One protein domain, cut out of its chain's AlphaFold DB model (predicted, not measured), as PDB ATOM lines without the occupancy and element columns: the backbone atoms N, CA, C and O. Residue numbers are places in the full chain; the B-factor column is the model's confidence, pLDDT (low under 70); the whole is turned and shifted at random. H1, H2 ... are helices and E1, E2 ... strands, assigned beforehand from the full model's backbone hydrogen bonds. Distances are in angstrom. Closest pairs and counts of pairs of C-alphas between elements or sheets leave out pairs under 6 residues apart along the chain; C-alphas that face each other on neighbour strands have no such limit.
ATOM      1  N   TYR A  69      20.663 -18.842  25.425       88.69
ATOM      2  CA  TYR A  69      20.559 -20.228  24.984       88.69
ATOM      3  C   TYR A  69      21.916 -20.910  25.128       88.69
ATOM      4  O   TYR A  69      22.929 -20.378  24.674       88.69
ATOM      5  N   ILE A  70      21.930 -22.083  25.761       86.81
ATOM      6  CA  ILE A  70      23.145 -22.853  26.017       86.81
ATOM      7  C   ILE A  70      22.885 -24.290  25.586       86.81
ATOM      8  O   ILE A  70      21.969 -24.938  26.088       86.81
ATOM      9  N   SER A  71      23.708 -24.779  24.662       87.19
ATOM     10  CA  SER A  71      23.740 -26.185  24.275       87.19
ATOM     11  C   SER A  71      24.931 -26.834  24.968       87.19
ATOM     12  O   SER A  71      26.083 -26.505  24.693       87.19
ATOM     13  N   LEU A  72      24.634 -27.705  25.928       79.25
ATOM     14  CA  LEU A  72      25.623 -28.515  26.620       79.25
ATOM     15  C   LEU A  72      25.699 -29.821  25.836       79.25
ATOM     16  O   LEU A  72      24.710 -30.546  25.800       79.25
ATOM     17  N   ASP A  73      26.821 -30.099  25.170       79.25
ATOM     18  CA  ASP A  73      27.059 -31.365  24.460       79.25
ATOM     19  C   ASP A  73      27.177 -32.535  25.462       79.25
ATOM     20  O   ASP A  73      28.244 -33.094  25.716       79.25
ATOM     21  N   GLY A  74      26.059 -32.846  26.120       65.69
ATOM     22  CA  GLY A  74      25.982 -33.758  27.256       65.69
ATOM     23  C   GLY A  74      26.138 -35.222  26.881       65.69
ATOM     24  O   GLY A  74      26.363 -36.038  27.768       65.69
ATOM     25  N   LEU A  75      26.063 -35.558  25.590       64.19
ATOM     26  CA  LEU A  75      26.324 -36.909  25.095       64.19
ATOM     27  C   LEU A  75      27.828 -37.204  25.031       64.19
ATOM     28  O   LEU A  75      28.238 -38.324  25.338       64.19
ATOM     29  N   SER A  76      28.643 -36.212  24.667       73.12
ATOM     30  CA  SER A  76      30.098 -36.367  24.548       73.12
ATOM     31  C   SER A  76      30.808 -36.292  25.901       73.12
ATOM     32  O   SER A  76      31.717 -37.080  26.162       73.12
ATOM     33  N   ASP A  77      30.386 -35.374  26.779       81.44
ATOM     34  CA  ASP A  77      30.921 -35.249  28.141       81.44
ATOM     35  C   ASP A  77      29.809 -34.955  29.167       81.44
ATOM     36  O   ASP A  77      29.576 -33.800  29.552       81.44
ATOM     37  N   PRO A  78      29.130 -36.008  29.664       82.62
ATOM     38  CA  PRO A  78      28.049 -35.861  30.633       82.62
ATOM     39  C   PRO A  78      28.483 -35.190  31.944       82.62
ATOM     40  O   PRO A  78      27.677 -34.532  32.601       82.62
ATOM     41  N   ALA A  79      29.744 -35.359  32.359       83.88
ATOM     42  CA  ALA A  79      30.237 -34.812  33.621       83.88
ATOM     43  C   ALA A  79      30.463 -33.300  33.520       83.88
ATOM     44  O   ALA A  79      30.033 -32.555  34.401       83.88
ATOM     45  N   THR A  80      31.084 -32.841  32.433       82.94
ATOM     46  CA  THR A  80      31.270 -31.407  32.181       82.94
ATOM     47  C   THR A  80      29.939 -30.715  31.904       82.94
ATOM     48  O   THR A  80      29.700 -29.629  32.433       82.94
ATOM     49  N   ALA A  81      29.027 -31.353  31.161       85.12
ATOM     50  CA  ALA A  81      27.678 -30.829  30.956       85.12
ATOM     51  C   ALA A  81      26.918 -30.662  32.282       85.12
ATOM     52  O   ALA A  81      26.327 -29.608  32.519       85.12
ATOM     53  N   ARG A  82      26.992 -31.651  33.185       86.19
ATOM     54  CA  ARG A  82      26.408 -31.553  34.531       86.19
ATOM     55  C   ARG A  82      26.971 -30.370  35.310       86.19
ATOM     56  O   ARG A  82      26.203 -29.548  35.809       86.19
ATOM     57  N   ASP A  83      28.293 -30.289  35.420       86.00
ATOM     58  CA  ASP A  83      28.961 -29.246  36.198       86.00
ATOM     59  C   ASP A  83      28.634 -27.849  35.672       86.00
ATOM     60  O   ASP A  83      28.315 -26.949  36.449       86.00
ATOM     61  N   LEU A  84      28.665 -27.676  34.348       86.69
ATOM     62  CA  LEU A  84      28.354 -26.407  33.706       86.69
ATOM     63  C   LEU A  84      26.880 -26.040  33.912       86.69
ATOM     64  O   LEU A  84      26.575 -24.914  34.307       86.69
ATOM     65  N   SER A  85      25.966 -27.001  33.750       87.19
ATOM     66  CA  SER A  85      24.541 -26.793  34.017       87.19
ATOM     67  C   SER A  85      24.284 -26.371  35.463       87.19
ATOM     68  O   SER A  85      23.496 -25.454  35.704       87.19
ATOM     69  N   GLN A  86      24.939 -27.012  36.435       86.62
ATOM     70  CA  GLN A  86      24.796 -26.678  37.852       86.62
ATOM     71  C   GLN A  86      25.415 -25.321  38.186       86.62
ATOM     72  O   GLN A  86      24.849 -24.584  38.998       86.62
ATOM     73  N   LEU A  87      26.540 -24.965  37.561       87.06
ATOM     74  CA  LEU A  87      27.175 -23.659  37.721       87.06
ATOM     75  C   LEU A  87      26.245 -22.541  37.235       87.06
ATOM     76  O   LEU A  87      25.907 -21.649  38.012       87.06
ATOM     77  N   ILE A  88      25.775 -22.634  35.989       87.19
ATOM     78  CA  ILE A  88      24.891 -21.636  35.372       87.19
ATOM     79  C   ILE A  88      23.593 -21.502  36.170       87.19
ATOM     80  O   ILE A  88      23.163 -20.398  36.495       87.19
ATOM     81  N   THR A  89      22.979 -22.630  36.533       85.19
ATOM     82  CA  THR A  89      21.717 -22.615  37.280       85.19
ATOM     83  C   THR A  89      21.898 -22.025  38.678       85.19
ATOM     84  O   THR A  89      21.023 -21.304  39.153       85.19
ATOM     85  N   SER A  90      23.035 -22.284  39.339       86.25
ATOM     86  CA  SER A  90      23.352 -21.663  40.633       86.25
ATOM     87  C   SER A  90      23.490 -20.152  40.522       86.25
ATOM     88  O   SER A  90      22.975 -19.443  41.382       86.25
ATOM     89  N   ASP A  91      24.176 -19.675  39.483       87.25
ATOM     90  CA  ASP A  91      24.408 -18.249  39.259       87.25
ATOM     91  C   ASP A  91      23.096 -17.511  38.970       87.25
ATOM     92  O   ASP A  91      22.749 -16.556  39.662       87.25
ATOM     93  N   ILE A  92      22.283 -18.036  38.045       85.31
ATOM     94  CA  ILE A  92      20.944 -17.504  37.751       85.31
ATOM     95  C   ILE A  92      20.072 -17.510  39.013       85.31
ATOM     96  O   ILE A  92      19.351 -16.547  39.271       85.31
ATOM     97  N   ALA A  93      20.143 -18.573  39.823       81.06
ATOM     98  CA  ALA A  93      19.361 -18.660  41.047       81.06
ATOM     99  C   ALA A  93      19.803 -17.667  42.128       81.06
ATOM    100  O   ALA A  93      18.962 -17.115  42.843       81.06
ATOM    101  N   ALA A  94      21.110 -17.427  42.244       82.38
ATOM    102  CA  ALA A  94      21.663 -16.425  43.142       82.38
ATOM    103  C   ALA A  94      21.257 -15.010  42.709       82.38
ATOM    104  O   ALA A  94      20.795 -14.231  43.545       82.38
ATOM    105  N   GLU A  95      21.354 -14.705  41.412       83.62
ATOM    106  CA  GLU A  95      20.983 -13.402  40.859       83.62
ATOM    107  C   GLU A  95      19.480 -13.135  41.011       83.62
ATOM    108  O   GLU A  95      19.084 -12.088  41.526       83.62
ATOM    109  N   ALA A  96      18.629 -14.116  40.688       78.69
ATOM    110  CA  ALA A  96      17.185 -14.023  40.906       78.69
ATOM    111  C   ALA A  96      16.841 -13.782  42.388       78.69
ATOM    112  O   ALA A  96      16.056 -12.889  42.719       78.69
ATOM    113  N   GLY A  97      17.482 -14.518  43.305       76.81
ATOM    114  CA  GLY A  97      17.286 -14.342  44.746       76.81
ATOM    115  C   GLY A  97      17.747 -12.975  45.266       76.81
ATOM    116  O   GLY A  97      17.067 -12.368  46.096       76.81
ATOM    117  N   SER A  98      18.883 -12.476  44.773       79.25
ATOM    118  CA  SER A  98      19.406 -11.142  45.094       79.25
ATOM    119  C   SER A  98      18.451 -10.041  44.628       79.25
ATOM    120  O   SER A  98      18.109  -9.125  45.386       79.25
ATOM    121  N   ARG A  99      17.940 -10.173  43.399       75.50
ATOM    122  CA  ARG A  99      17.005  -9.225  42.794       75.50
ATOM    123  C   ARG A  99      15.678  -9.158  43.549       75.50
ATOM    124  O   ARG A  99      15.191  -8.057  43.799       75.50
ATOM    125  N   TYR A 100      15.149 -10.300  43.999       70.12
ATOM    126  CA  TYR A 100      13.948 -10.351  44.840       70.12
ATOM    127  C   TYR A 100      14.128  -9.595  46.164       70.12
ATOM    128  O   TYR A 100      13.241  -8.861  46.588       70.12
ATOM    129  N   ASN A 101      15.283  -9.745  46.818       70.44
ATOM    130  CA  ASN A 101      15.551  -9.064  48.089       70.44
ATOM    131  C   ASN A 101      15.735  -7.545  47.942       70.44
ATOM    132  O   ASN A 101      15.561  -6.820  48.920       70.44
ATOM    133  N   THR A 102      16.132  -7.076  46.757       72.44
ATOM    134  CA  THR A 102      16.522  -5.675  46.525       72.44
ATOM    135  C   THR A 102      15.401  -4.844  45.894       72.44
ATOM    136  O   THR A 102      15.397  -3.619  46.013       72.44
ATOM    137  N   ALA A 103      14.435  -5.482  45.228       65.31
ATOM    138  CA  ALA A 103      13.328  -4.793  44.577       65.31
ATOM    139  C   ALA A 103      12.341  -4.197  45.598       65.31
ATOM    140  O   ALA A 103      11.785  -4.897  46.440       65.31
ATOM    141  N   SER A 104      12.094  -2.889  45.489       63.56
ATOM    142  CA  SER A 104      11.095  -2.164  46.285       63.56
ATOM    143  C   SER A 104       9.658  -2.427  45.820       63.56
ATOM    144  O   SER A 104       8.743  -2.436  46.640       63.56
ATOM    145  N   ASP A 105       9.469  -2.665  44.521       66.44
ATOM    146  CA  ASP A 105       8.207  -3.085  43.916       66.44
ATOM    147  C   ASP A 105       8.471  -4.184  42.883       66.44
ATOM    148  O   ASP A 105       8.950  -3.938  41.773       66.44
ATOM    149  N   LEU A 106       8.138  -5.413  43.265       65.81
ATOM    150  CA  LEU A 106       8.339  -6.593  42.435       65.81
ATOM    151  C   LEU A 106       7.473  -6.549  41.153       65.81
ATOM    152  O   LEU A 106       7.846  -7.153  40.149       65.81
ATOM    153  N   SER A 107       6.361  -5.793  41.127       64.62
ATOM    154  CA  SER A 107       5.441  -5.744  39.974       64.62
ATOM    155  C   SER A 107       6.038  -5.081  38.729       64.62
ATOM    156  O   SER A 107       5.536  -5.267  37.619       64.62
ATOM    157  N   THR A 108       7.130  -4.339  38.915       63.94
ATOM    158  CA  THR A 108       7.878  -3.656  37.853       63.94
ATOM    159  C   THR A 108       9.057  -4.477  37.331       63.94
ATOM    160  O   THR A 108       9.673  -4.102  36.333       63.94
ATOM    161  N   VAL A 109       9.372  -5.605  37.975       67.19
ATOM    162  CA  VAL A 109      10.516  -6.448  37.623       67.19
ATOM    163  C   VAL A 109      10.109  -7.441  36.526       67.19
ATOM    164  O   VAL A 109       9.162  -8.208  36.716       67.19
ATOM    165  N   PRO A 110      10.805  -7.474  35.371       68.88
ATOM    166  CA  PRO A 110      10.555  -8.474  34.341       68.88
ATOM    167  C   PRO A 110      10.784  -9.883  34.888       68.88
ATOM    168  O   PRO A 110      11.839 -10.166  35.461       68.88
ATOM    169  N   GLY A 111       9.802 -10.765  34.697       72.12
ATOM    170  CA  GLY A 111       9.916 -12.164  35.102       72.12
ATOM    171  C   GLY A 111      10.995 -12.895  34.304       72.12
ATOM    172  O   GLY A 111      11.197 -12.614  33.121       72.12
ATOM    173  N   VAL A 112      11.660 -13.851  34.949       75.50
ATOM    174  CA  VAL A 112      12.666 -14.711  34.316       75.50
ATOM    175  C   VAL A 112      12.113 -16.118  34.185       75.50
ATOM    176  O   VAL A 112      11.653 -16.700  35.166       75.50
ATOM    177  N   SER A 113      12.180 -16.655  32.969       80.69
ATOM    178  CA  SER A 113      11.805 -18.035  32.678       80.69
ATOM    179  C   SER A 113      13.052 -18.855  32.380       80.69
ATOM    180  O   SER A 113      13.891 -18.449  31.577       80.69
ATOM    181  N   ILE A 114      13.168 -20.006  33.037       81.62
ATOM    182  CA  ILE A 114      14.308 -20.917  32.893       81.62
ATOM    183  C   ILE A 114      13.777 -22.219  32.309       81.62
ATOM    184  O   ILE A 114      12.851 -22.798  32.872       81.62
ATOM    185  N   PHE A 115      14.361 -22.665  31.200       85.25
ATOM    186  CA  PHE A 115      14.014 -23.915  30.529       85.25
ATOM    187  C   PHE A 115      15.224 -24.837  30.578       85.25
ATOM    188  O   PHE A 115      16.302 -24.459  30.120       85.25
ATOM    189  N   ILE A 116      15.055 -26.023  31.155       84.06
ATOM    190  CA  ILE A 116      16.124 -27.016  31.271       84.06
ATOM    191  C   ILE A 116      15.595 -28.334  30.728       84.06
ATOM    192  O   ILE A 116      14.622 -28.840  31.274       84.06
ATOM    193  N   ASP A 117      16.226 -28.854  29.677       82.31
ATOM    194  CA  ASP A 117      15.814 -30.103  29.018       82.31
ATOM    195  C   ASP A 117      16.227 -31.349  29.819       82.31
ATOM    196  O   ASP A 117      15.477 -32.306  29.968       82.31
ATOM    197  N   GLU A 118      17.408 -31.281  30.443       81.44
ATOM    198  CA  GLU A 118      17.970 -32.346  31.274       81.44
ATOM    199  C   GLU A 118      18.023 -31.942  32.748       81.44
ATOM    200  O   GLU A 118      19.087 -31.836  33.373       81.44
ATOM    201  N   ALA A 119      16.854 -31.684  33.341       78.75
ATOM    202  CA  ALA A 119      16.766 -31.151  34.698       78.75
ATOM    203  C   ALA A 119      17.474 -32.032  35.738       78.75
ATOM    204  O   ALA A 119      18.059 -31.513  36.685       78.75
ATOM    205  N   HIS A 120      17.502 -33.353  35.554       80.69
ATOM    206  CA  HIS A 120      18.174 -34.272  36.476       80.69
ATOM    207  C   HIS A 120      19.699 -34.041  36.583       80.69
ATOM    208  O   HIS A 120      20.312 -34.378  37.600       80.69
ATOM    209  N   GLN A 121      20.322 -33.459  35.554       79.31
ATOM    210  CA  GLN A 121      21.727 -33.041  35.575       79.31
ATOM    211  C   GLN A 121      21.879 -31.672  36.252       79.31
ATOM    212  O   GLN A 121      22.786 -31.474  37.062       79.31
ATOM    213  N   ALA A 122      20.957 -30.749  35.967       79.75
ATOM    214  CA  ALA A 122      20.996 -29.361  36.424       79.75
ATOM    215  C   ALA A 122      20.581 -29.145  37.887       79.75
ATOM    216  O   ALA A 122      20.896 -28.107  38.471       79.75
ATOM    217  N   VAL A 123      19.841 -30.090  38.478       82.69
ATOM    218  CA  VAL A 123      19.303 -29.952  39.834       82.69
ATOM    219  C   VAL A 123      20.426 -29.815  40.858       82.69
ATOM    220  O   VAL A 123      21.262 -30.697  41.043       82.69
ATOM    221  N   ASN A 124      20.384 -28.701  41.579       81.44
ATOM    222  CA  ASN A 124      21.203 -28.421  42.746       81.44
ATOM    223  C   ASN A 124      20.353 -27.735  43.829       81.44
ATOM    224  O   ASN A 124      19.176 -27.416  43.631       81.44
ATOM    225  N   MET A 125      20.944 -27.507  45.003       82.56
ATOM    226  CA  MET A 125      20.222 -26.919  46.134       82.56
ATOM    227  C   MET A 125      19.733 -25.492  45.837       82.56
ATOM    228  O   MET A 125      18.682 -25.078  46.320       82.56
ATOM    229  N   GLN A 126      20.473 -24.739  45.027       79.94
ATOM    230  CA  GLN A 126      20.153 -23.374  44.625       79.94
ATOM    231  C   GLN A 126      18.894 -23.340  43.750       79.94
ATOM    232  O   GLN A 126      17.993 -22.554  44.030       79.94
ATOM    233  N   LEU A 127      18.781 -24.245  42.774       78.44
ATOM    234  CA  LEU A 127      17.593 -24.416  41.940       78.44
ATOM    235  C   LEU A 127      16.378 -24.809  42.783       78.44
ATOM    236  O   LEU A 127      15.311 -24.224  42.631       78.44
ATOM    237  N   ILE A 128      16.539 -25.756  43.713       81.88
ATOM    238  CA  ILE A 128      15.462 -26.168  44.628       81.88
ATOM    239  C   ILE A 128      14.986 -24.976  45.467       81.88
ATOM    240  O   ILE A 128      13.784 -24.737  45.600       81.88
ATOM    241  N   ASN A 129      15.921 -24.194  46.007       75.81
ATOM    242  CA  ASN A 129      15.607 -22.997  46.779       75.81
ATOM    243  C   ASN A 129      14.906 -21.927  45.936       75.81
ATOM    244  O   ASN A 129      14.008 -21.254  46.445       75.81
ATOM    245  N   LEU A 130      15.291 -21.781  44.667       76.75
ATOM    246  CA  LEU A 130      14.627 -20.880  43.734       76.75
ATOM    247  C   LEU A 130      13.196 -21.343  43.445       76.75
ATOM    248  O   LEU A 130      12.278 -20.543  43.571       76.75
ATOM    249  N   LEU A 131      12.970 -22.630  43.171       76.69
ATOM    250  CA  LEU A 131      11.626 -23.192  42.966       76.69
ATOM    251  C   LEU A 131      10.712 -22.971  44.181       76.69
ATOM    252  O   LEU A 131       9.554 -22.562  44.048       76.69
ATOM    253  N   ALA A 132      11.249 -23.185  45.385       71.75
ATOM    254  CA  ALA A 132      10.520 -22.973  46.631       71.75
ATOM    255  C   ALA A 132      10.118 -21.499  46.846       71.75
ATOM    256  O   ALA A 132       9.100 -21.221  47.485       71.75
ATOM    257  N   ARG A 133      10.901 -20.550  46.317       66.25
ATOM    258  CA  ARG A 133      10.644 -19.104  46.421       66.25
ATOM    259  C   ARG A 133       9.782 -18.575  45.278       66.25
ATOM    260  O   ARG A 133       8.885 -17.782  45.547       66.25
ATOM    261  N   GLY A 134       9.963 -19.073  44.056       57.47
ATOM    262  CA  GLY A 134       9.219 -18.640  42.870       57.47
ATOM    263  C   GLY A 134       7.713 -18.903  42.956       57.47
ATOM    264  O   GLY A 134       6.911 -18.183  42.366       57.47
ATOM    265  N   THR A 135       7.299 -19.847  43.805       51.91
ATOM    266  CA  THR A 135       5.880 -20.095  44.121       51.91
ATOM    267  C   THR A 135       5.218 -18.925  44.879       51.91
ATOM    268  O   THR A 135       3.994 -18.834  44.928       51.91
ATOM    269  N   ARG A 136       5.994 -18.008  45.481       47.69
ATOM    270  CA  ARG A 136       5.483 -16.936  46.358       47.69
ATOM    271  C   ARG A 136       5.217 -15.596  45.672       47.69
ATOM    272  O   ARG A 136       4.670 -14.708  46.320       47.69
ATOM    273  N   GLY A 137       5.510 -15.469  44.380       48.38
ATOM    274  CA  GLY A 137       5.105 -14.307  43.594       48.38
ATOM    275  C   GLY A 137       6.200 -13.787  42.671       48.38
ATOM    276  O   GLY A 137       7.276 -13.418  43.120       48.38
ATOM    277  N   GLN A 138       5.841 -13.704  41.389       50.31
ATOM    278  CA  GLN A 138       6.461 -12.914  40.314       50.31
ATOM    279  C   GLN A 138       7.742 -13.424  39.630       50.31
ATOM    280  O   GLN A 138       8.008 -12.967  38.518       50.31
ATOM    281  N   ASP A 139       8.405 -14.475  40.124       51.84
ATOM    282  CA  ASP A 139       9.299 -15.276  39.268       51.84
ATOM    283  C   ASP A 139       8.448 -16.147  38.335       51.84
ATOM    284  O   ASP A 139       7.953 -17.222  38.687       51.84
ATOM    285  N   ARG A 140       8.193 -15.629  37.132       57.12
ATOM    286  CA  ARG A 140       7.393 -16.319  36.119       57.12
ATOM    287  C   ARG A 140       8.189 -17.462  35.479       57.12
ATOM    288  O   ARG A 140       8.751 -17.330  34.401       57.12
ATOM    289  N   ILE A 141       8.009 -18.614  36.118       58.72
ATOM    290  CA  ILE A 141       8.008 -19.971  35.568       58.72
ATOM    291  C   ILE A 141       9.396 -20.555  35.265       58.72
ATOM    292  O   ILE A 141      10.011 -20.305  34.232       58.72
ATOM    293  N   VAL A 142       9.843 -21.431  36.163       64.88
ATOM    294  CA  VAL A 142      10.895 -22.407  35.870       64.88
ATOM    295  C   VAL A 142      10.230 -23.631  35.254       64.88
ATOM    296  O   VAL A 142       9.410 -24.290  35.895       64.88
ATOM    297  N   HIS A 143      10.581 -23.927  34.011       66.31
ATOM    298  CA  HIS A 143      10.163 -25.118  33.295       66.31
ATOM    299  C   HIS A 143      11.304 -26.132  33.314       66.31
ATOM    300  O   HIS A 143      12.336 -25.955  32.667       66.31
ATOM    301  N   LEU A 144      11.111 -27.196  34.086       70.06
ATOM    302  CA  LEU A 144      12.025 -28.326  34.118       70.06
ATOM    303  C   LEU A 144      11.442 -29.441  33.261       70.06
ATOM    304  O   LEU A 144      10.347 -29.929  33.539       70.06
ATOM    305  N   TYR A 145      12.191 -29.828  32.244       69.94
ATOM    306  CA  TYR A 145      11.987 -31.042  31.479       69.94
ATOM    307  C   TYR A 145      13.091 -32.019  31.888       69.94
ATOM    308  O   TYR A 145      14.164 -31.625  32.348       69.94
ATOM    309  N   ALA A 146      12.777 -33.303  31.865       65.31
ATOM    310  CA  ALA A 146      13.751 -34.358  32.061       65.31
ATOM    311  C   ALA A 146      13.355 -35.469  31.107       65.31
ATOM    312  O   ALA A 146      12.232 -35.975  31.205       65.31
ATOM    313  N   ASP A 147      14.255 -35.831  30.205       60.69
ATOM    314  CA  ASP A 147      14.012 -36.954  29.319       60.69
ATOM    315  C   ASP A 147      14.064 -38.269  30.111       60.69
ATOM    316  O   ASP A 147      14.909 -38.497  30.982       60.69
ATOM    317  N   HIS A 148      13.092 -39.139  29.835       47.34
ATOM    318  CA  HIS A 148      13.082 -40.517  30.308       47.34
ATOM    319  C   HIS A 148      13.786 -41.380  29.260       47.34
ATOM    320  O   HIS A 148      13.176 -41.724  28.247       47.34
ATOM    321  N   PHE A 149      15.044 -41.734  29.515       39.81
ATOM    322  CA  PHE A 149      15.698 -42.860  28.846       39.81
ATOM    323  C   PHE A 149      15.599 -44.120  29.708       39.81
ATOM    324  O   PHE A 149      15.849 -44.025  30.933       39.81
TER     325      PHE A 149
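Overview. This is residues 69 to 149 of the 149 residues of the protein "Putative membrane protein" of Klebsiella pneumoniae (UniProt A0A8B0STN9). One long helix, H1, makes the long axis of a rod-shaped model, and a smaller part made of two short helices, H2 and H3, and a pair of very short parallel strands, E1 and E2, lies along it. H2 and H3 pack on H1, E1 is near it, and after H1 a long link folds back toward E1. The printed part has 81 residues, with three named helices and two named strands in the order H1, E1, H2, H3, E2; the class is mostly helix, and the sheet, E1 beside E2, is parallel. The whole is only just compact, close to loose, with a radius of gyration of the C-alphas of 13.6 A and spans of 45 by 22 by 21 A.

Arrangement. Start at the sheet: E1, residues 114 to 116, and E2, residues 142 to 144, are parallel neighbours at 6 degrees. Look for N 143 and O 114, 2.8 A apart, and N 116 and O 143, 3.1 A apart, both within hydrogen-bond range. Between the strands come H2, residues 119 to 122, and H3, residues 125 to 134; with E1 and E2 they form a strand-helix-strand unit, two parallel neighbour strands with helices between, and its crossover is right-handed. Next look at H1, residues 78 to 102, which is near E1 but apart from E2. H2 touches H1 at residues 81 to 89 alone, and their closest C-alphas, those of Gln 86 and Ala 122, are 4.9 A apart. H3 touches H1 at residues 89 to 97 alone, where the closest C-alphas, those of Ser 90 and Gln 126, are 5.4 A apart. H1 and H3 run the same way at a steep tilt of 40 degrees. H2 and H3 are apart, and so are E1 and H3. In H1 and H3 every O i to N i+4 pair is within hydrogen-bond range; H2 is too short for such a pair.

Along the chain. Find C-alpha 78 at (28.049, -35.861, 30.633); from there H1 runs 36.0 A to C-alpha 102 at (16.522, -5.675, 46.525). E1 covers 6.6 A, H2 4.9 A and H3 14.2 A. E2 covers 6.3 A and ends with C-alpha 144 at (12.025, -28.326, 34.118).

Size, cuts and confidence. The two C-alphas farthest apart, those of Ser 76 and Ser 104, are 44.8 A apart. The printed part has no cut and ends at Phe 149, the chain's last residue. The link from H1 to E1, 11 residues, is long. The mean pLDDT of the printed part is 74.2; look for values under 70 at residues 74 to 75, 103 to 110, 133 to 143 and 145 to 149.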